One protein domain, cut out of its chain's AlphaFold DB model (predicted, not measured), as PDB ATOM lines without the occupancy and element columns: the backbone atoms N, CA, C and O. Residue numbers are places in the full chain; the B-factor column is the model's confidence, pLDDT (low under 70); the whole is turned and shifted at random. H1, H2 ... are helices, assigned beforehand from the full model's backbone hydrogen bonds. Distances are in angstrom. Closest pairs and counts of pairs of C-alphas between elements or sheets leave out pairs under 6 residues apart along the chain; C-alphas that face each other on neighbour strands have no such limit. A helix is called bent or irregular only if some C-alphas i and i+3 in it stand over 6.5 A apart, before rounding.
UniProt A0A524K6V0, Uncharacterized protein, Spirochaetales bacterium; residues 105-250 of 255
ATOM      1  N   ASP A 105       8.144 -23.467  28.940       77.12
ATOM      2  CA  ASP A 105       6.994 -23.993  29.679       77.12
ATOM      3  C   ASP A 105       6.083 -24.839  28.787       77.12
ATOM      4  O   ASP A 105       5.597 -25.887  29.203       77.12
ATOM      5  N   LEU A 106       5.922 -24.450  27.517       79.75
ATOM      6  CA  LEU A 106       5.160 -25.228  26.542       79.75
ATOM      7  C   LEU A 106       5.864 -26.544  26.191       79.75
ATOM      8  O   LEU A 106       5.202 -27.564  26.010       79.75
ATOM      9  N   ILE A 107       7.200 -26.543  26.133       80.31
ATOM     10  CA  ILE A 107       7.991 -27.775  25.988       80.31
ATOM     11  C   ILE A 107       7.768 -28.673  27.209       80.31
ATOM     12  O   ILE A 107       7.397 -29.833  27.057       80.31
ATOM     13  N   ALA A 108       7.891 -28.118  28.417       81.62
ATOM     14  CA  ALA A 108       7.685 -28.864  29.654       81.62
ATOM     15  C   ALA A 108       6.263 -29.441  29.771       81.62
ATOM     16  O   ALA A 108       6.091 -30.555  30.271       81.62
ATOM     17  N   PHE A 109       5.247 -28.708  29.309       85.00
ATOM     18  CA  PHE A 109       3.869 -29.188  29.259       85.00
ATOM     19  C   PHE A 109       3.697 -30.335  28.252       85.00
ATOM     20  O   PHE A 109       3.133 -31.370  28.603       85.00
ATOM     21  N   ARG A 110       4.252 -30.211  27.039       87.62
ATOM     22  CA  ARG A 110       4.242 -31.291  26.033       87.62
ATOM     23  C   ARG A 110       4.914 -32.559  26.547       87.62
ATOM     24  O   ARG A 110       4.364 -33.644  26.367       87.62
ATOM     25  N   ASP A 111       6.045 -32.427  27.233       87.00
ATOM     26  CA  ASP A 111       6.743 -33.557  27.854       87.00
ATOM     27  C   ASP A 111       5.890 -34.218  28.946       87.00
ATOM     28  O   ASP A 111       5.837 -35.446  29.050       87.00
ATOM     29  N   ALA A 112       5.168 -33.422  29.739       88.62
ATOM     30  CA  ALA A 112       4.232 -33.939  30.731       88.62
ATOM     31  C   ALA A 112       3.055 -34.686  30.073       88.62
ATOM     32  O   ALA A 112       2.719 -35.785  30.517       88.62
ATOM     33  N   CYS A 113       2.493 -34.174  28.973       89.75
ATOM     34  CA  CYS A 113       1.490 -34.887  28.174       89.75
ATOM     35  C   CYS A 113       2.037 -36.202  27.594       89.75
ATOM     36  O   CYS A 113       1.344 -37.217  27.634       89.75
ATOM     37  N   THR A 114       3.285 -36.223  27.118       90.69
ATOM     38  CA  THR A 114       3.958 -37.443  26.640       90.69
ATOM     39  C   THR A 114       4.097 -38.484  27.753       90.69
ATOM     40  O   THR A 114       3.813 -39.662  27.534       90.69
ATOM     41  N   ARG A 115       4.492 -38.072  28.966       91.94
ATOM     42  CA  ARG A 115       4.561 -38.960  30.144       91.94
ATOM     43  C   ARG A 115       3.180 -39.488  30.536       91.94
ATOM     44  O   ARG A 115       3.038 -40.673  30.829       91.94
ATOM     45  N   LEU A 116       2.163 -38.628  30.507       90.75
ATOM     46  CA  LEU A 116       0.779 -39.004  30.790       90.75
ATOM     47  C   LEU A 116       0.250 -40.019  29.758       90.75
ATOM     48  O   LEU A 116      -0.405 -40.992  30.130       90.75
ATOM     49  N   GLY A 117       0.593 -39.842  28.479       92.44
ATOM     50  CA  GLY A 117       0.282 -40.776  27.396       92.44
ATOM     51  C   GLY A 117       0.933 -42.151  27.557       92.44
ATOM     52  O   GLY A 117       0.284 -43.168  27.322       92.44
ATOM     53  N   ALA A 118       2.179 -42.207  28.035       92.81
ATOM     54  CA  ALA A 118       2.837 -43.475  28.367       92.81
ATOM     55  C   ALA A 118       2.089 -44.231  29.481       92.81
ATOM     56  O   ALA A 118       1.832 -45.431  29.367       92.81
ATOM     57  N   LEU A 119       1.671 -43.517  30.536       90.31
ATOM     58  CA  LEU A 119       0.859 -44.085  31.620       90.31
ATOM     59  C   LEU A 119      -0.502 -44.584  31.115       90.31
ATOM     60  O   LEU A 119      -0.944 -45.661  31.514       90.31
ATOM     61  N   ALA A 120      -1.144 -43.839  30.211       89.19
ATOM     62  CA  ALA A 120      -2.364 -44.288  29.545       89.19
ATOM     63  C   ALA A 120      -2.129 -45.589  28.758       89.19
ATOM     64  O   ALA A 120      -2.920 -46.520  28.880       89.19
ATOM     65  N   GLY A 121      -1.019 -45.701  28.023       86.56
ATOM     66  CA  GLY A 121      -0.643 -46.915  27.296       86.56
ATOM     67  C   GLY A 121      -0.496 -48.148  28.197       86.56
ATOM     68  O   GLY A 121      -1.019 -49.214  27.867       86.56
ATOM     69  N   HIS A 122       0.136 -48.008  29.368       88.50
ATOM     70  CA  HIS A 122       0.254 -49.100  30.347       88.50
ATOM     71  C   HIS A 122      -1.103 -49.603  30.853       88.50
ATOM     72  O   HIS A 122      -1.273 -50.806  31.040       88.50
ATOM     73  N   ALA A 123      -2.071 -48.699  31.002       84.12
ATOM     74  CA  ALA A 123      -3.457 -49.012  31.345       84.12
ATOM     75  C   ALA A 123      -4.325 -49.351  30.115       84.12
ATOM     76  O   ALA A 123      -5.544 -49.378  30.215       84.12
ATOM     77  N   ARG A 124      -3.738 -49.552  28.923       88.69
ATOM     78  CA  ARG A 124      -4.463 -49.802  27.655       88.69
ATOM     79  C   ARG A 124      -5.508 -48.729  27.315       88.69
ATOM     80  O   ARG A 124      -6.506 -49.008  26.651       88.69
ATOM     81  N   CYS A 125      -5.257 -47.502  27.761       88.12
ATOM     82  CA  CYS A 125      -6.173 -46.362  27.724       88.12
ATOM     83  C   CYS A 125      -7.494 -46.592  28.477       88.12
ATOM     84  O   CYS A 125      -8.417 -45.802  28.309       88.12
ATOM     85  N   ASP A 126      -7.604 -47.643  29.293       87.00
ATOM     86  CA  ASP A 126      -8.806 -47.954  30.055       87.00
ATOM     87  C   ASP A 126      -8.988 -46.930  31.191       87.00
ATOM     88  O   ASP A 126      -8.165 -46.869  32.113       87.00
ATOM     89  N   PRO A 127     -10.070 -46.129  31.176       84.12
ATOM     90  CA  PRO A 127     -10.290 -45.128  32.204       84.12
ATOM     91  C   PRO A 127     -10.655 -45.687  33.580       84.12
ATOM     92  O   PRO A 127     -10.612 -44.960  34.573       84.12
ATOM     93  N   TYR A 128     -10.975 -46.975  33.668       83.38
ATOM     94  CA  TYR A 128     -11.191 -47.683  34.923       83.38
ATOM     95  C   TYR A 128      -9.882 -48.206  35.536       83.38
ATOM     96  O   TYR A 128      -9.842 -48.484  36.738       83.38
ATOM     97  N   GLU A 129      -8.809 -48.316  34.755       83.25
ATOM     98  CA  GLU A 129      -7.493 -48.772  35.226       83.25
ATOM     99  C   GLU A 129      -6.479 -47.627  35.339       83.25
ATOM    100  O   GLU A 129      -5.479 -47.741  36.050       83.25
ATOM    101  N   TRP A 130      -6.746 -46.497  34.686       81.00
ATOM    102  CA  TRP A 130      -5.878 -45.331  34.730       81.00
ATOM    103  C   TRP A 130      -5.868 -44.670  36.112       81.00
ATOM    104  O   TRP A 130      -6.902 -44.247  36.630       81.00
ATOM    105  N   ASN A 131      -4.681 -44.581  36.711       80.81
ATOM    106  CA  ASN A 131      -4.483 -44.006  38.040       80.81
ATOM    107  C   ASN A 131      -3.106 -43.320  38.139       80.81
ATOM    108  O   ASN A 131      -2.186 -43.864  38.759       80.81
ATOM    109  N   PRO A 132      -2.906 -42.175  37.461       79.00
ATOM    110  CA  PRO A 132      -1.669 -41.412  37.582       79.00
ATOM    111  C   PRO A 132      -1.469 -40.925  39.024       79.00
ATOM    112  O   PRO A 132      -2.427 -40.583  39.715       79.00
ATOM    113  N   ALA A 133      -0.211 -40.873  39.474       82.06
ATOM    114  CA  ALA A 133       0.121 -40.422  40.824       82.06
ATOM    115  C   ALA A 133      -0.378 -38.977  41.066       82.06
ATOM    116  O   ALA A 133      -0.193 -38.128  40.183       82.06
ATOM    117  N   PRO A 134      -0.979 -38.662  42.231       79.56
ATOM    118  CA  PRO A 134      -1.516 -37.329  42.512       79.56
ATOM    119  C   PRO A 134      -0.491 -36.205  42.326       79.56
ATOM    120  O   PRO A 134      -0.807 -35.154  41.772       79.56
ATOM    121  N   GLU A 135       0.761 -36.444  42.715       81.25
ATOM    122  CA  GLU A 135       1.858 -35.480  42.603       81.25
ATOM    123  C   GLU A 135       2.164 -35.153  41.138       81.25
ATOM    124  O   GLU A 135       2.427 -34.003  40.789       81.25
ATOM    125  N   PHE A 136       2.074 -36.159  40.264       83.50
ATOM    126  CA  PHE A 136       2.252 -35.980  38.828       83.50
ATOM    127  C   PHE A 136       1.103 -35.177  38.210       83.50
ATOM    128  O   PHE A 136       1.343 -34.326  37.355       83.50
ATOM    129  N   MET A 137      -0.133 -35.394  38.664       81.50
ATOM    130  CA  MET A 137      -1.288 -34.628  38.187       81.50
ATOM    131  C   MET A 137      -1.218 -33.162  38.622       81.50
ATOM    132  O   MET A 137      -1.462 -32.276  37.808       81.50
ATOM    133  N   ILE A 138      -0.799 -32.890  39.861       81.62
ATOM    134  CA  ILE A 138      -0.543 -31.524  40.344       81.62
ATOM    135  C   ILE A 138       0.551 -30.853  39.502       81.62
ATOM    136  O   ILE A 138       0.399 -29.705  39.080       81.62
ATOM    137  N   GLU A 139       1.643 -31.569  39.214       82.38
ATOM    138  CA  GLU A 139       2.722 -31.062  38.362       82.38
ATOM    139  C   GLU A 139       2.222 -30.733  36.943       82.38
ATOM    140  O   GLU A 139       2.547 -29.668  36.413       82.38
ATOM    141  N   LEU A 140       1.430 -31.620  36.333       83.81
ATOM    142  CA  LEU A 140       0.853 -31.427  35.002       83.81
ATOM    143  C   LEU A 140      -0.044 -30.187  34.952       83.81
ATOM    144  O   LEU A 140       0.087 -29.386  34.029       83.81
ATOM    145  N   LEU A 141      -0.924 -30.021  35.940       82.88
ATOM    146  CA  LEU A 141      -1.831 -28.877  36.033       82.88
ATOM    147  C   LEU A 141      -1.072 -27.558  36.160       82.88
ATOM    148  O   LEU A 141      -1.375 -26.607  35.446       82.88
ATOM    149  N   ARG A 142      -0.027 -27.524  36.997       81.88
ATOM    150  CA  ARG A 142       0.849 -26.352  37.117       81.88
ATOM    151  C   ARG A 142       1.528 -26.015  35.787       81.88
ATOM    152  O   ARG A 142       1.555 -24.857  35.387       81.88
ATOM    153  N   LYS A 143       2.053 -27.020  35.077       81.88
ATOM    154  CA  LYS A 143       2.678 -26.819  33.756       81.88
ATOM    155  C   LYS A 143       1.671 -26.357  32.704       81.88
ATOM    156  O   LYS A 143       2.036 -25.566  31.842       81.88
ATOM    157  N   ALA A 144       0.430 -26.843  32.764       80.75
ATOM    158  CA  ALA A 144      -0.643 -26.392  31.886       80.75
ATOM    159  C   ALA A 144      -0.926 -24.901  32.108       80.75
ATOM    160  O   ALA A 144      -0.921 -24.137  31.150       80.75
ATOM    161  N   ASP A 145      -1.096 -24.480  33.362       79.31
ATOM    162  CA  ASP A 145      -1.351 -23.083  33.727       79.31
ATOM    163  C   ASP A 145      -0.231 -22.140  33.243       79.31
ATOM    164  O   ASP A 145      -0.487 -21.152  32.548       79.31
ATOM    165  N   GLU A 146       1.029 -22.508  33.498       79.50
ATOM    166  CA  GLU A 146       2.212 -21.743  33.079       79.50
ATOM    167  C   GLU A 146       2.349 -21.645  31.552       79.50
ATOM    168  O   GLU A 146       2.634 -20.570  31.012       79.50
ATOM    169  N   ALA A 147       2.132 -22.759  30.844       77.06
ATOM    170  CA  ALA A 147       2.262 -22.822  29.393       77.06
ATOM    171  C   ALA A 147       1.125 -22.091  28.668       77.06
ATOM    172  O   ALA A 147       1.359 -21.435  27.649       77.06
ATOM    173  N   LEU A 148      -0.105 -22.208  29.173       73.44
ATOM    174  CA  LEU A 148      -1.305 -21.729  28.494       73.44
ATOM    175  C   LEU A 148      -1.555 -20.247  28.749       73.44
ATOM    176  O   LEU A 148      -1.928 -19.549  27.813       73.44
ATOM    177  N   THR A 149      -1.237 -19.723  29.937       69.00
ATOM    178  CA  THR A 149      -1.344 -18.279  30.237       69.00
ATOM    179  C   THR A 149      -0.521 -17.410  29.271       69.00
ATOM    180  O   THR A 149      -0.834 -16.241  29.054       69.00
ATOM    181  N   ARG A 150       0.524 -17.973  28.648       64.69
ATOM    182  CA  ARG A 150       1.411 -17.276  27.697       64.69
ATOM    183  C   ARG A 150       1.086 -17.518  26.220       64.69
ATOM    184  O   ARG A 150       1.708 -16.896  25.362       64.69
ATOM    185  N   LEU A 151       0.151 -18.415  25.911       62.66
ATOM    186  CA  LEU A 151      -0.345 -18.657  24.553       62.66
ATOM    187  C   LEU A 151      -1.417 -17.595  24.240       62.66
ATOM    188  O   LEU A 151      -2.581 -17.775  24.577       62.66
ATOM    189  N   ASP A 152      -0.973 -16.460  23.683       49.56
ATOM    190  CA  ASP A 152      -1.736 -15.281  23.221       49.56
ATOM    191  C   ASP A 152      -3.276 -15.355  23.355       49.56
ATOM    192  O   ASP A 152      -3.985 -15.883  22.500       49.56
ATOM    193  N   GLY A 153      -3.801 -14.734  24.416       49.81
ATOM    194  CA  GLY A 153      -5.147 -14.143  24.461       49.81
ATOM    195  C   GLY A 153      -6.372 -15.070  24.472       49.81
ATOM    196  O   GLY A 153      -7.478 -14.551  24.594       49.81
ATOM    197  N   GLN A 154      -6.225 -16.397  24.376       52.06
ATOM    198  CA  GLN A 154      -7.360 -17.343  24.305       52.06
ATOM    199  C   GLN A 154      -7.568 -18.245  25.541       52.06
ATOM    200  O   GLN A 154      -8.439 -19.109  25.519       52.06
ATOM    201  N   THR A 155      -6.798 -18.113  26.620       54.34
ATOM    202  CA  THR A 155      -6.417 -19.327  27.371       54.34
ATOM    203  C   THR A 155      -6.769 -19.422  28.854       54.34
ATOM    204  O   THR A 155      -6.483 -20.469  29.436       54.34
ATOM    205  N   VAL A 156      -7.446 -18.443  29.470       61.22
ATOM    206  CA  VAL A 156      -7.962 -18.635  30.849       61.22
ATOM    207  C   VAL A 156      -8.975 -19.786  30.872       61.22
ATOM    208  O   VAL A 156      -8.865 -20.706  31.682       61.22
ATOM    209  N   ASP A 157      -9.884 -19.801  29.898       78.31
ATOM    210  CA  ASP A 157     -10.916 -20.834  29.780       78.31
ATOM    211  C   ASP A 157     -10.319 -22.201  29.402       78.31
ATOM    212  O   ASP A 157     -10.786 -23.238  29.869       78.31
ATOM    213  N   GLY A 158      -9.249 -22.218  28.599       81.31
ATOM    214  CA  GLY A 158      -8.560 -23.443  28.182       81.31
ATOM    215  C   GLY A 158      -7.791 -24.131  29.311       81.31
ATOM    216  O   GLY A 158      -7.918 -25.343  29.505       81.31
ATOM    217  N   ALA A 159      -7.025 -23.357  30.086       80.75
ATOM    218  CA  ALA A 159      -6.327 -23.864  31.266       80.75
ATOM    219  C   ALA A 159      -7.322 -24.333  32.338       80.75
ATOM    220  O   ALA A 159      -7.160 -25.419  32.898       80.75
ATOM    221  N   SER A 160      -8.393 -23.564  32.561       84.12
ATOM    222  CA  SER A 160      -9.479 -23.943  33.467       84.12
ATOM    223  C   SER A 160     -10.161 -25.240  33.024       84.12
ATOM    224  O   SER A 160     -10.287 -26.157  33.829       84.12
ATOM    225  N   ALA A 161     -10.500 -25.386  31.740       89.06
ATOM    226  CA  ALA A 161     -11.125 -26.598  31.213       89.06
ATOM    227  C   ALA A 161     -10.239 -27.844  31.376       89.06
ATOM    228  O   ALA A 161     -10.723 -28.898  31.798       89.06
ATOM    229  N   LEU A 162      -8.935 -27.731  31.093       88.06
ATOM    230  CA  LEU A 162      -7.983 -28.817  31.343       88.06
ATOM    231  C   LEU A 162      -7.891 -29.153  32.830       88.06
ATOM    232  O   LEU A 162      -7.857 -30.331  33.184       88.06
ATOM    233  N   SER A 163      -7.907 -28.134  33.690       86.81
ATOM    234  CA  SER A 163      -7.915 -28.315  35.138       86.81
ATOM    235  C   SER A 163      -9.151 -29.062  35.623       86.81
ATOM    236  O   SER A 163      -9.016 -30.056  36.339       86.81
ATOM    237  N   THR A 164     -10.339 -28.664  35.166       88.19
ATOM    238  CA  THR A 164     -11.606 -29.328  35.484       88.19
ATOM    239  C   THR A 164     -11.583 -30.792  35.056       88.19
ATOM    240  O   THR A 164     -11.887 -31.673  35.860       88.19
ATOM    241  N   VAL A 165     -11.174 -31.079  33.815       90.00
ATOM    242  CA  VAL A 165     -11.136 -32.451  33.288       90.00
ATOM    243  C   VAL A 165     -10.114 -33.306  34.035       90.00
ATOM    244  O   VAL A 165     -10.460 -34.378  34.531       90.00
ATOM    245  N   PHE A 166      -8.864 -32.857  34.152       87.25
ATOM    246  CA  PHE A 166      -7.818 -33.651  34.796       87.25
ATOM    247  C   PHE A 166      -8.075 -33.848  36.291       87.25
ATOM    248  O   PHE A 166      -7.942 -34.975  36.763       87.25
ATOM    249  N   SER A 167      -8.512 -32.810  37.009       84.69
ATOM    250  CA  SER A 167      -8.820 -32.909  38.443       84.69
ATOM    251  C   SER A 167      -9.997 -33.839  38.711       84.69
ATOM    252  O   SER A 167      -9.945 -34.633  39.649       84.69
ATOM    253  N   ALA A 168     -11.041 -33.792  37.876       84.38
ATOM    254  CA  ALA A 168     -12.165 -34.714  37.988       84.38
ATOM    255  C   ALA A 168     -11.695 -36.164  37.801       84.38
ATOM    256  O   ALA A 168     -11.959 -37.020  38.647       84.38
ATOM    257  N   LEU A 169     -10.940 -36.426  36.731       81.69
ATOM    258  CA  LEU A 169     -10.491 -37.773  36.382       81.69
ATOM    259  C   LEU A 169      -9.475 -38.359  37.374       81.69
ATOM    260  O   LEU A 169      -9.477 -39.573  37.557       81.69
ATOM    261  N   SER A 170      -8.645 -37.543  38.034       78.50
ATOM    262  CA  SER A 170      -7.687 -38.024  39.041       78.50
ATOM    263  C   SER A 170      -8.229 -38.025  40.472       78.50
ATOM    264  O   SER A 170      -7.824 -38.860  41.275       78.50
ATOM    265  N   GLY A 171      -9.109 -37.082  40.820       69.31
ATOM    266  CA  GLY A 171      -9.556 -36.855  42.198       69.31
ATOM    267  C   GLY A 171     -10.810 -37.630  42.596       69.31
ATOM    268  O   GLY A 171     -10.920 -38.055  43.743       69.31
ATOM    269  N   ASP A 172     -11.745 -37.847  41.665       66.31
ATOM    270  CA  ASP A 172     -13.051 -38.458  41.965       66.31
ATOM    271  C   ASP A 172     -13.368 -39.661  41.061       66.31
ATOM    272  O   ASP A 172     -14.523 -40.002  40.790       66.31
ATOM    273  N   ALA A 173     -12.321 -40.337  40.575       66.62
ATOM    274  CA  ALA A 173     -12.424 -41.423  39.603       66.62
ATOM    275  C   ALA A 173     -13.462 -42.485  40.010       66.62
ATOM    276  O   ALA A 173     -14.260 -42.927  39.187       66.62
ATOM    277  N   VAL A 174     -13.519 -42.865  41.290       72.19
ATOM    278  CA  VAL A 174     -14.453 -43.891  41.793       72.19
ATOM    279  C   VAL A 174     -15.919 -43.466  41.649       72.19
ATOM    280  O   VAL A 174     -16.755 -44.283  41.251       72.19
ATOM    281  N   ARG A 175     -16.249 -42.198  41.927       76.12
ATOM    282  CA  ARG A 175     -17.604 -41.659  41.729       76.12
ATOM    283  C   ARG A 175     -17.922 -41.538  40.245       76.12
ATOM    284  O   ARG A 175     -19.027 -41.876  39.822       76.12
ATOM    285  N   LEU A 176     -16.947 -41.085  39.462       74.75
ATOM    286  CA  LEU A 176     -17.110 -40.756  38.049       74.75
ATOM    287  C   LEU A 176     -17.240 -41.988  37.138       74.75
ATOM    288  O   LEU A 176     -17.917 -41.920  36.113       74.75
ATOM    289  N   ARG A 177     -16.705 -43.145  37.546       81.81
ATOM    290  CA  ARG A 177     -16.852 -44.441  36.847       81.81
ATOM    291  C   ARG A 177     -18.298 -44.874  36.607       81.81
ATOM    292  O   ARG A 177     -18.555 -45.684  35.718       81.81
ATOM    293  N   ARG A 178     -19.247 -44.345  37.388       82.00
ATOM    294  CA  ARG A 178     -20.684 -44.634  37.266       82.00
ATOM    295  C   ARG A 178     -21.348 -43.938  36.074       82.00
ATOM    296  O   ARG A 178     -22.507 -44.229  35.802       82.00
ATOM    297  N   TYR A 179     -20.636 -43.050  35.376       83.50
ATOM    298  CA  TYR A 179     -21.153 -42.275  34.248       83.50
ATOM    299  C   TYR A 179     -20.478 -42.725  32.937       83.50
ATOM    300  O   TYR A 179     -19.383 -42.258  32.616       83.50
ATOM    301  N   PRO A 180     -21.111 -43.617  32.147       77.38
ATOM    302  CA  PRO A 180     -20.483 -44.219  30.966       77.38
ATOM    303  C   PRO A 180     -20.047 -43.208  29.899       77.38
ATOM    304  O   PRO A 180     -18.990 -43.367  29.287       77.38
ATOM    305  N   GLY A 181     -20.828 -42.146  29.687       80.38
ATOM    306  CA  GLY A 181     -20.493 -41.109  28.709       80.38
ATOM    307  C   GLY A 181     -19.258 -40.293  29.091       80.38
ATOM    308  O   GLY A 181     -18.412 -40.018  28.239       80.38
ATOM    309  N   LEU A 182     -19.083 -40.004  30.384       84.00
ATOM    310  CA  LEU A 182     -17.861 -39.388  30.897       84.00
ATOM    311  C   LEU A 182     -16.654 -40.312  30.702       84.00
ATOM    312  O   LEU A 182     -15.601 -39.860  30.264       84.00
ATOM    313  N   MET A 183     -16.814 -41.611  30.972       85.94
ATOM    314  CA  MET A 183     -15.749 -42.600  30.770       85.94
ATOM    315  C   MET A 183     -15.397 -42.779  29.289       85.94
ATOM    316  O   MET A 183     -14.233 -42.969  28.961       85.94
ATOM    317  N   THR A 184     -16.356 -42.626  28.374       86.50
ATOM    318  CA  THR A 184     -16.074 -42.617  26.928       86.50
ATOM    319  C   THR A 184     -15.220 -41.409  26.536       86.50
ATOM    320  O   THR A 184     -14.217 -41.570  25.843       86.50
ATOM    321  N   ARG A 185     -15.549 -40.211  27.038       88.94
ATOM    322  CA  ARG A 185     -14.729 -39.006  26.813       88.94
ATOM    323  C   ARG A 185     -13.338 -39.126  27.446       88.94
ATOM    324  O   ARG A 185     -12.348 -38.754  26.822       88.94
ATOM    325  N   ALA A 186     -13.247 -39.710  28.641       89.69
ATOM    326  CA  ALA A 186     -11.974 -40.003  29.298       89.69
ATOM    327  C   ALA A 186     -11.119 -40.984  28.479       89.69
ATOM    328  O   ALA A 186      -9.951 -40.709  28.225       89.69
ATOM    329  N   TYR A 187     -11.715 -42.074  27.985       90.50
ATOM    330  CA  TYR A 187     -11.049 -43.026  27.093       90.50
ATOM    331  C   TYR A 187     -10.491 -42.334  25.842       90.50
ATOM    332  O   TYR A 187      -9.331 -42.545  25.488       90.50
ATOM    333  N   MET A 188     -11.280 -41.472  25.193       93.12
ATOM    334  CA  MET A 188     -10.829 -40.704  24.026       93.12
ATOM    335  C   MET A 188      -9.658 -39.780  24.373       93.12
ATOM    336  O   MET A 188      -8.661 -39.768  23.654       93.12
ATOM    337  N   LEU A 189      -9.724 -39.065  25.499       93.56
ATOM    338  CA  LEU A 189      -8.620 -38.229  25.973       93.56
ATOM    339  C   LEU A 189      -7.340 -39.050  26.195       93.56
ATOM    340  O   LEU A 189      -6.263 -38.653  25.751       93.56
ATOM    341  N   TYR A 190      -7.443 -40.208  26.846       93.19
ATOM    342  CA  TYR A 190      -6.286 -41.066  27.130       93.19
ATOM    343  C   TYR A 190      -5.700 -41.651  25.859       93.19
ATOM    344  O   TYR A 190      -4.482 -41.674  25.696       93.19
ATOM    345  N   LYS A 191      -6.564 -42.046  24.926       94.75
ATOM    346  CA  LYS A 191      -6.163 -42.525  23.610       94.75
ATOM    347  C   LYS A 191      -5.453 -41.437  22.802       94.75
ATOM    348  O   LYS A 191      -4.411 -41.712  22.213       94.75
ATOM    349  N   ALA A 192      -5.950 -40.201  22.821       96.12
ATOM    350  CA  ALA A 192      -5.285 -39.070  22.177       96.12
ATOM    351  C   ALA A 192      -3.882 -38.825  22.754       96.12
ATOM    352  O   ALA A 192      -2.922 -38.665  21.999       96.12
ATOM    353  N   LEU A 193      -3.744 -38.848  24.084       95.12
ATOM    354  CA  LEU A 193      -2.457 -38.681  24.764       95.12
ATOM    355  C   LEU A 193      -1.504 -39.858  24.514       95.12
ATOM    356  O   LEU A 193      -0.302 -39.653  24.361       95.12
ATOM    357  N   TYR A 194      -2.022 -41.083  24.428       95.38
ATOM    358  CA  TYR A 194      -1.243 -42.258  24.042       95.38
ATOM    359  C   TYR A 194      -0.700 -42.129  22.611       95.38
ATOM    360  O   TYR A 194       0.495 -42.307  22.393       95.38
ATOM    361  N   HIS A 195      -1.533 -41.729  21.648       94.88
ATOM    362  CA  HIS A 195      -1.082 -41.466  20.280       94.88
ATOM    363  C   HIS A 195      -0.062 -40.322  20.212       94.88
ATOM    364  O   HIS A 195       0.928 -40.421  19.492       94.88
ATOM    365  N   TRP A 196      -0.241 -39.269  21.016       93.25
ATOM    366  CA  TRP A 196       0.765 -38.216  21.162       93.25
ATOM    367  C   TRP A 196       2.106 -38.761  21.678       93.25
ATOM    368  O   TRP A 196       3.165 -38.374  21.182       93.25
ATOM    369  N   HIS A 197       2.076 -39.678  22.647       94.56
ATOM    370  CA  HIS A 197       3.273 -40.340  23.158       94.56
ATOM    371  C   HIS A 197       3.968 -41.208  22.094       94.56
ATOM    372  O   HIS A 197       5.186 -41.106  21.916       94.56
ATOM    373  N   GLU A 198       3.217 -42.026  21.354       92.56
ATOM    374  CA  GLU A 198       3.751 -42.847  20.255       92.56
ATOM    375  C   GLU A 198       4.358 -41.970  19.148       92.56
ATOM    376  O   GLU A 198       5.481 -42.212  18.704       92.56
ATOM    377  N   PHE A 199       3.683 -40.879  18.771       90.12
ATOM    378  CA  PHE A 199       4.229 -39.897  17.837       90.12
ATOM    379  C   PHE A 199       5.507 -39.243  18.373       90.12
ATOM    380  O   PHE A 199       6.509 -39.188  17.666       90.12
ATOM    381  N   SER A 200       5.513 -38.780  19.623       86.81
ATOM    382  CA  SER A 200       6.672 -38.095  20.210       86.81
ATOM    383  C   SER A 200       7.893 -39.007  20.343       86.81
ATOM    384  O   SER A 200       9.026 -38.539  20.261       86.81
ATOM    385  N   SER A 201       7.677 -40.309  20.544       84.38
ATOM    386  CA  SER A 201       8.752 -41.293  20.694       84.38
ATOM    387  C   SER A 201       9.254 -41.861  19.363       84.38
ATOM    388  O   SER A 201      10.444 -42.146  19.244       84.38
ATOM    389  N   ARG A 202       8.377 -42.032  18.362       81.62
ATOM    390  CA  ARG A 202       8.701 -42.726  17.097       81.62
ATOM    391  C   ARG A 202       8.622 -41.849  15.847       81.62
ATOM    392  O   ARG A 202       9.142 -42.241  14.807       81.62
ATOM    393  N   GLY A 203       7.974 -40.689  15.917       77.81
ATOM    394  CA  GLY A 203       7.814 -39.745  14.805       77.81
ATOM    395  C   GLY A 203       6.833 -40.188  13.711       77.81
ATOM    396  O   GLY A 203       6.899 -39.686  12.591       77.81
ATOM    397  N   SER A 204       5.945 -41.142  13.998       84.75
ATOM    398  CA  SER A 204       5.003 -41.716  13.027       84.75
ATOM    399  C   SER A 204       3.848 -40.758  12.704       84.75
ATOM    400  O   SER A 204       3.078 -40.374  13.584       84.75
ATOM    401  N   ALA A 205       3.693 -40.401  11.424       80.50
ATOM    402  CA  ALA A 205       2.607 -39.528  10.963       80.50
ATOM    403  C   ALA A 205       1.214 -40.118  11.249       80.50
ATOM    404  O   ALA A 205       0.297 -39.382  11.597       80.50
ATOM    405  N   THR A 206       1.077 -41.447  11.189       87.25
ATOM    406  CA  THR A 206      -0.170 -42.152  11.514       87.25
ATOM    407  C   THR A 206      -0.607 -41.906  12.958       87.25
ATOM    408  O   THR A 206      -1.794 -41.728  13.218       87.25
ATOM    409  N   ASP A 207       0.336 -41.860  13.901       88.69
ATOM    410  CA  ASP A 207       0.030 -41.607  15.313       88.69
ATOM    411  C   ASP A 207      -0.325 -40.136  15.553       88.69
ATOM    412  O   ASP A 207      -1.228 -39.833  16.332       88.69
ATOM    413  N   LEU A 208       0.310 -39.213  14.824       86.88
ATOM    414  CA  LEU A 208      -0.075 -37.802  14.849       86.88
ATOM    415  C   LEU A 208      -1.492 -37.585  14.298       86.88
ATOM    416  O   LEU A 208      -2.261 -36.819  14.880       86.88
ATOM    417  N   ASP A 209      -1.853 -38.261  13.207       88.94
ATOM    418  CA  ASP A 209      -3.196 -38.191  12.621       88.94
ATOM    419  C   ASP A 209      -4.245 -38.855  13.525       88.94
ATOM    420  O   ASP A 209      -5.343 -38.321  13.692       88.94
ATOM    421  N   ALA A 210      -3.906 -39.970  14.181       90.88
ATOM    422  CA  ALA A 210      -4.772 -40.606  15.172       90.88
ATOM    423  C   ALA A 210      -4.987 -39.710  16.404       90.88
ATOM    424  O   ALA A 210      -6.113 -39.598  16.898       90.88
ATOM    425  N   CYS A 211      -3.934 -39.031  16.874       92.50
ATOM    426  CA  CYS A 211      -4.019 -38.029  17.936       92.50
ATOM    427  C   CYS A 211      -4.944 -36.872  17.528       92.50
ATOM    428  O   CYS A 211      -5.885 -36.567  18.261       92.50
ATOM    429  N   ARG A 212      -4.734 -36.293  16.334       93.44
ATOM    430  CA  ARG A 212      -5.563 -35.213  15.772       93.44
ATOM    431  C   ARG A 212      -7.031 -35.618  15.698       93.44
ATOM    432  O   ARG A 212      -7.861 -34.966  16.316       93.44
ATOM    433  N   THR A 213      -7.323 -36.730  15.025       93.00
ATOM    434  CA  THR A 213      -8.694 -37.229  14.830       93.00
ATOM    435  C   THR A 213      -9.401 -37.429  16.168       93.00
ATOM    436  O   THR A 213     -10.530 -36.989  16.353       93.00
ATOM    437  N   THR A 214      -8.718 -38.042  17.141       93.62
ATOM    438  CA  THR A 214      -9.317 -38.301  18.457       93.62
ATOM    439  C   THR A 214      -9.599 -37.001  19.221       93.62
ATOM    440  O   THR A 214     -10.622 -36.902  19.896       93.62
ATOM    441  N   LEU A 215      -8.722 -35.993  19.122       93.44
ATOM    442  CA  LEU A 215      -8.948 -34.684  19.745       93.44
ATOM    443  C   LEU A 215     -10.034 -33.873  19.031       93.44
ATOM    444  O   LEU A 215     -10.779 -33.173  19.708       93.44
ATOM    445  N   GLU A 216     -10.163 -33.980  17.710       92.56
ATOM    446  CA  GLU A 216     -11.252 -33.359  16.945       92.56
ATOM    447  C   GLU A 216     -12.610 -33.961  17.324       92.56
ATOM    448  O   GLU A 216     -13.550 -33.222  17.608       92.56
ATOM    449  N   GLU A 217     -12.701 -35.290  17.424       90.50
ATOM    450  CA  GLU A 217     -13.913 -35.969  17.897       90.50
ATOM    451  C   GLU A 217     -14.247 -35.600  19.352       90.50
ATOM    452  O   GLU A 217     -15.414 -35.452  19.707       90.50
ATOM    453  N   LEU A 218     -13.235 -35.427  20.211       90.25
ATOM    454  CA  LEU A 218     -13.427 -35.008  21.602       90.25
ATOM    455  C   LEU A 218     -13.817 -33.524  21.724       90.25
ATOM    456  O   LEU A 218     -14.529 -33.146  22.659       90.25
ATOM    457  N   ALA A 219     -13.354 -32.697  20.783       87.50
ATOM    458  CA  ALA A 219     -13.717 -31.294  20.651       87.50
ATOM    459  C   ALA A 219     -15.164 -31.101  20.171       87.50
ATOM    460  O   ALA A 219     -15.718 -30.019  20.351       87.50
ATOM    461  N   ASP A 220     -15.791 -32.130  19.594       82.75
ATOM    462  CA  ASP A 220     -17.175 -32.070  19.143       82.75
ATOM    463  C   ASP A 220     -18.157 -32.155  20.339       82.75
ATOM    464  O   ASP A 220     -18.283 -33.193  21.010       82.75
ATOM    465  N   PRO A 221     -18.904 -31.073  20.641       65.69
ATOM    466  CA  PRO A 221     -19.871 -31.069  21.734       65.69
ATOM    467  C   PRO A 221     -21.089 -31.962  21.451       65.69
ATOM    468  O   PRO A 221     -21.805 -32.312  22.387       65.69
ATOM    469  N   THR A 222     -21.322 -32.358  20.194       61.44
ATOM    470  CA  THR A 222     -22.473 -33.177  19.788       61.44
ATOM    471  C   THR A 222     -22.316 -34.658  20.132       61.44
ATOM    472  O   THR A 222     -23.309 -35.386  20.166       61.44
ATOM    473  N   VAL A 223     -21.107 -35.099  20.510       56.53
ATOM    474  CA  VAL A 223     -20.839 -36.427  21.093       56.53
ATOM    475  C   VAL A 223     -21.291 -36.436  22.565       56.53
ATOM    476  O   VAL A 223     -20.499 -36.599  23.496       56.53
ATOM    477  N   ALA A 224     -22.566 -36.147  22.818       50.88
ATOM    478  CA  ALA A 224     -23.142 -36.105  24.156       50.88
ATOM    479  C   ALA A 224     -23.755 -37.469  24.497       50.88
ATOM    480  O   ALA A 224     -24.806 -37.848  23.986       50.88
ATOM    481  N   LEU A 225     -23.101 -38.205  25.393       53.16
ATOM    482  CA  LEU A 225     -23.672 -39.371  26.059       53.16
ATOM    483  C   LEU A 225     -23.881 -38.982  27.528       53.16
ATOM    484  O   LEU A 225     -22.912 -38.787  28.255       53.16
ATOM    485  N   VAL A 226     -25.145 -38.926  27.956       52.19
ATOM    486  CA  VAL A 226     -25.634 -38.766  29.343       52.19
ATOM    487  C   VAL A 226     -25.807 -37.322  29.856       52.19
ATOM    488  O   VAL A 226     -24.854 -36.568  30.028       52.19
ATOM    489  N   HIS A 227     -27.053 -36.982  30.208       54.59
ATOM    490  CA  HIS A 227     -27.431 -35.792  30.978       54.59
ATOM    491  C   HIS A 227     -27.504 -36.143  32.469       54.59
ATOM    492  O   HIS A 227     -28.527 -36.608  32.965       54.59
ATOM    493  N   SER A 228     -26.399 -35.959  33.189       67.44
ATOM    494  CA  SER A 228     -26.406 -35.948  34.652       67.44
ATOM    495  C   SER A 228     -25.797 -34.641  35.131       67.44
ATOM    496  O   SER A 228     -24.643 -34.348  34.818       67.44
ATOM    497  N   GLU A 229     -26.561 -33.874  35.909       77.81
ATOM    498  CA  GLU A 229     -26.108 -32.606  36.495       77.81
ATOM    499  C   GLU A 229     -24.817 -32.783  37.309       77.81
ATOM    500  O   GLU A 229     -23.948 -31.918  37.289       77.81
ATOM    501  N   ALA A 230     -24.629 -33.953  37.931       75.31
ATOM    502  CA  ALA A 230     -23.468 -34.270  38.762       75.31
ATOM    503  C   ALA A 230     -22.123 -34.296  38.010       75.31
ATOM    504  O   ALA A 230     -21.070 -34.266  38.653       75.31
ATOM    505  N   VAL A 231     -22.144 -34.401  36.675       79.62
ATOM    506  CA  VAL A 231     -20.943 -34.416  35.818       79.62
ATOM    507  C   VAL A 231     -21.036 -33.450  34.636       79.62
ATOM    508  O   VAL A 231     -20.144 -33.443  33.790       79.62
ATOM    509  N   ALA A 232     -22.091 -32.632  34.568       82.38
ATOM    510  CA  ALA A 232     -22.363 -31.755  33.431       82.38
ATOM    511  C   ALA A 232     -21.217 -30.766  33.173       82.38
ATOM    512  O   ALA A 232     -20.798 -30.608  32.031       82.38
ATOM    513  N   GLU A 233     -20.657 -30.178  34.232       85.25
ATOM    514  CA  GLU A 233     -19.520 -29.256  34.145       85.25
ATOM    515  C   GLU A 233     -18.276 -29.933  33.548       85.25
ATOM    516  O   GLU A 233     -17.657 -29.413  32.622       85.25
ATOM    517  N   VAL A 234     -17.951 -31.142  34.015       86.75
ATOM    518  CA  VAL A 234     -16.797 -31.903  33.516       86.75
ATOM    519  C   VAL A 234     -17.001 -32.282  32.051       86.75
ATOM    520  O   VAL A 234     -16.094 -32.119  31.239       86.75
ATOM    521  N   VAL A 235     -18.198 -32.753  31.689       86.19
ATOM    522  CA  VAL A 235     -18.546 -33.110  30.304       86.19
ATOM    523  C   VAL A 235     -18.456 -31.893  29.379       86.19
ATOM    524  O   VAL A 235     -17.903 -32.013  28.282       86.19
ATOM    525  N   ALA A 236     -18.943 -30.734  29.831       86.88
ATOM    526  CA  ALA A 236     -18.904 -29.471  29.098       86.88
ATOM    527  C   ALA A 236     -17.487 -28.891  28.954       86.88
ATOM    528  O   ALA A 236     -17.235 -28.148  28.010       86.88
ATOM    529  N   ALA A 237     -16.553 -29.253  29.838       89.69
ATOM    530  CA  ALA A 237     -15.161 -28.814  29.763       89.69
ATOM    531  C   ALA A 237     -14.335 -29.567  28.700       89.69
ATOM    532  O   ALA A 237     -13.364 -29.019  28.178       89.69
ATOM    533  N   PHE A 238     -14.710 -30.802  28.334       91.19
ATOM    534  CA  PHE A 238     -13.945 -31.613  27.371       91.19
ATOM    535  C   PHE A 238     -13.710 -30.944  26.010       91.19
ATOM    536  O   PHE A 238     -12.569 -31.000  25.553       91.19
ATOM    537  N   PRO A 239     -14.705 -30.304  25.361       90.81
ATOM    538  CA  PRO A 239     -14.494 -29.675  24.065       90.81
ATOM    539  C   PRO A 239     -13.392 -28.613  24.088       90.81
ATOM    540  O   PRO A 239     -12.451 -28.647  23.293       90.81
ATOM    541  N   THR A 240     -13.462 -27.714  25.071       90.25
ATOM    542  CA  THR A 240     -12.472 -26.656  25.283       90.25
ATOM    543  C   THR A 240     -11.111 -27.236  25.659       90.25
ATOM    544  O   THR A 240     -10.088 -26.797  25.132       90.25
ATOM    545  N   ALA A 241     -11.079 -28.261  26.516       91.31
ATOM    546  CA  ALA A 241      -9.847 -28.947  26.895       91.31
ATOM    547  C   ALA A 241      -9.166 -29.612  25.683       91.31
ATOM    548  O   ALA A 241      -7.957 -29.481  25.506       91.31
ATOM    549  N   ALA A 242      -9.934 -30.271  24.811       92.88
ATOM    550  CA  ALA A 242      -9.426 -30.926  23.608       92.88
ATOM    551  C   ALA A 242      -8.869 -29.920  22.590       92.88
ATOM    552  O   ALA A 242      -7.756 -30.099  22.093       92.88
ATOM    553  N   ALA A 243      -9.592 -28.825  22.334       89.06
ATOM    554  CA  ALA A 243      -9.116 -27.745  21.470       89.06
ATOM    555  C   ALA A 243      -7.834 -27.096  22.014       89.06
ATOM    556  O   ALA A 243      -6.879 -26.861  21.269       89.06
ATOM    557  N   THR A 244      -7.782 -26.882  23.330       89.06
ATOM    558  CA  THR A 244      -6.604 -26.334  24.011       89.06
ATOM    559  C   THR A 244      -5.413 -27.288  23.912       89.06
ATOM    560  O   THR A 244      -4.301 -26.845  23.633       89.06
ATOM    561  N   LEU A 245      -5.628 -28.602  24.062       90.88
ATOM    562  CA  LEU A 245      -4.585 -29.609  23.853       90.88
ATOM    563  C   LEU A 245      -4.079 -29.613  22.411       90.88
ATOM    564  O   LEU A 245      -2.869 -29.615  22.215       90.88
ATOM    565  N   MET A 246      -4.952 -29.547  21.401       90.06
ATOM    566  CA  MET A 246      -4.506 -29.461  20.002       90.06
ATOM    567  C   MET A 246      -3.581 -28.259  19.776       90.06
ATOM    568  O   MET A 246      -2.478 -28.422  19.246       90.06
ATOM    569  N   ALA A 247      -3.980 -27.075  20.252       84.62
ATOM    570  CA  ALA A 247      -3.170 -25.864  20.150       84.62
ATOM    571  C   ALA A 247      -1.835 -26.002  20.903       84.62
ATOM    572  O   ALA A 247      -0.765 -25.737  20.345       84.62
ATOM    573  N   ALA A 248      -1.876 -26.485  22.147       83.81
ATOM    574  CA  ALA A 248      -0.693 -26.652  22.979       83.81
ATOM    575  C   ALA A 248       0.292 -27.668  22.388       83.81
ATOM    576  O   ALA A 248       1.498 -27.422  22.378       83.81
ATOM    577  N   LEU A 249      -0.189 -28.775  21.822       84.62
ATOM    578  CA  LEU A 249       0.634 -29.797  21.170       84.62
ATOM    579  C   LEU A 249       1.133 -29.367  19.777       84.62
ATOM    580  O   LEU A 249       2.031 -29.998  19.222       84.62
ATOM    581  N   GLY A 250       0.625 -28.255  19.234       81.38
ATOM    582  CA  GLY A 250       0.981 -27.768  17.898       81.38
ATOM    583  C   GLY A 250       0.360 -28.600  16.774       81.38
ATOM    584  O   GLY A 250       0.937 -28.700  15.692       81.38
TER     585      GLY A 250
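This is residues 105 to 250 of the 255 residues of an uncharacterized protein of Spirochaetales bacterium (UniProt A0A524K6V0). Three helices, H5, H6 and H7, make an up-and-down bundle, each running against the one before it, and H1, H2 and H3 run back and forth over one side of it, H1 crossing H5 and H3 crossing H7. The 146 printed residues, with seven named helices in the order H1 to H7 and no named strand, are all helix in class. The whole is compact and rounded, with a radius of gyration of the C-alphas of 14.0 A and spans of 37 by 33 by 32 A.

Find C-alpha 180 at (-20.483, -44.219, 30.966); from there H5, residues 180 to 202, runs 32.3 A. H6 is residues 205 to 219, and H7, residues 229 to 249, runs 30.9 A to C-alpha 249 at (0.634, -29.797, 21.170). H7 is irregular, with C-alphas 230 and 233 7.9 A apart, and has a kink of 32 degrees near residue 243. H1 is residues 105 to 122, 26.0 A; H2 134 to 148; H3 156 to 171; H4 173 to 176.

Look at Ala 192 and Cys 211, the closest C-alphas of the hairpin H5 and H6, 4.5 A apart. H7, the hub, touches H6 at Pro 239 and Ala 219, C-alphas 3.9 A apart. H3 touches H7 at a steep tilt of 61 degrees, closest at C-alphas 162 and 241, 4.8 A. With residues 113 to 121 alone H1 touches H5, closest at C-alphas 117 and 194, 4.0 A. H2 and H3 form a hairpin at a shallow tilt of 8 degrees, closest at C-alphas 145 and 159, 5.6 A. H4 touches no helix. Each O i to N i+4 pair is within hydrogen-bond range in H1, H2, H3, H5 and H6; H7 has 13 of 17, and H4 is too short for one.

The C-alphas of Arg 202 and Glu 229 are farthest apart, 41.1 A. The printed part has no cut, and the link H1 to H2 is long. Look for pLDDT under 70 at residues 149 to 156, 171 to 173 and 221 to 228.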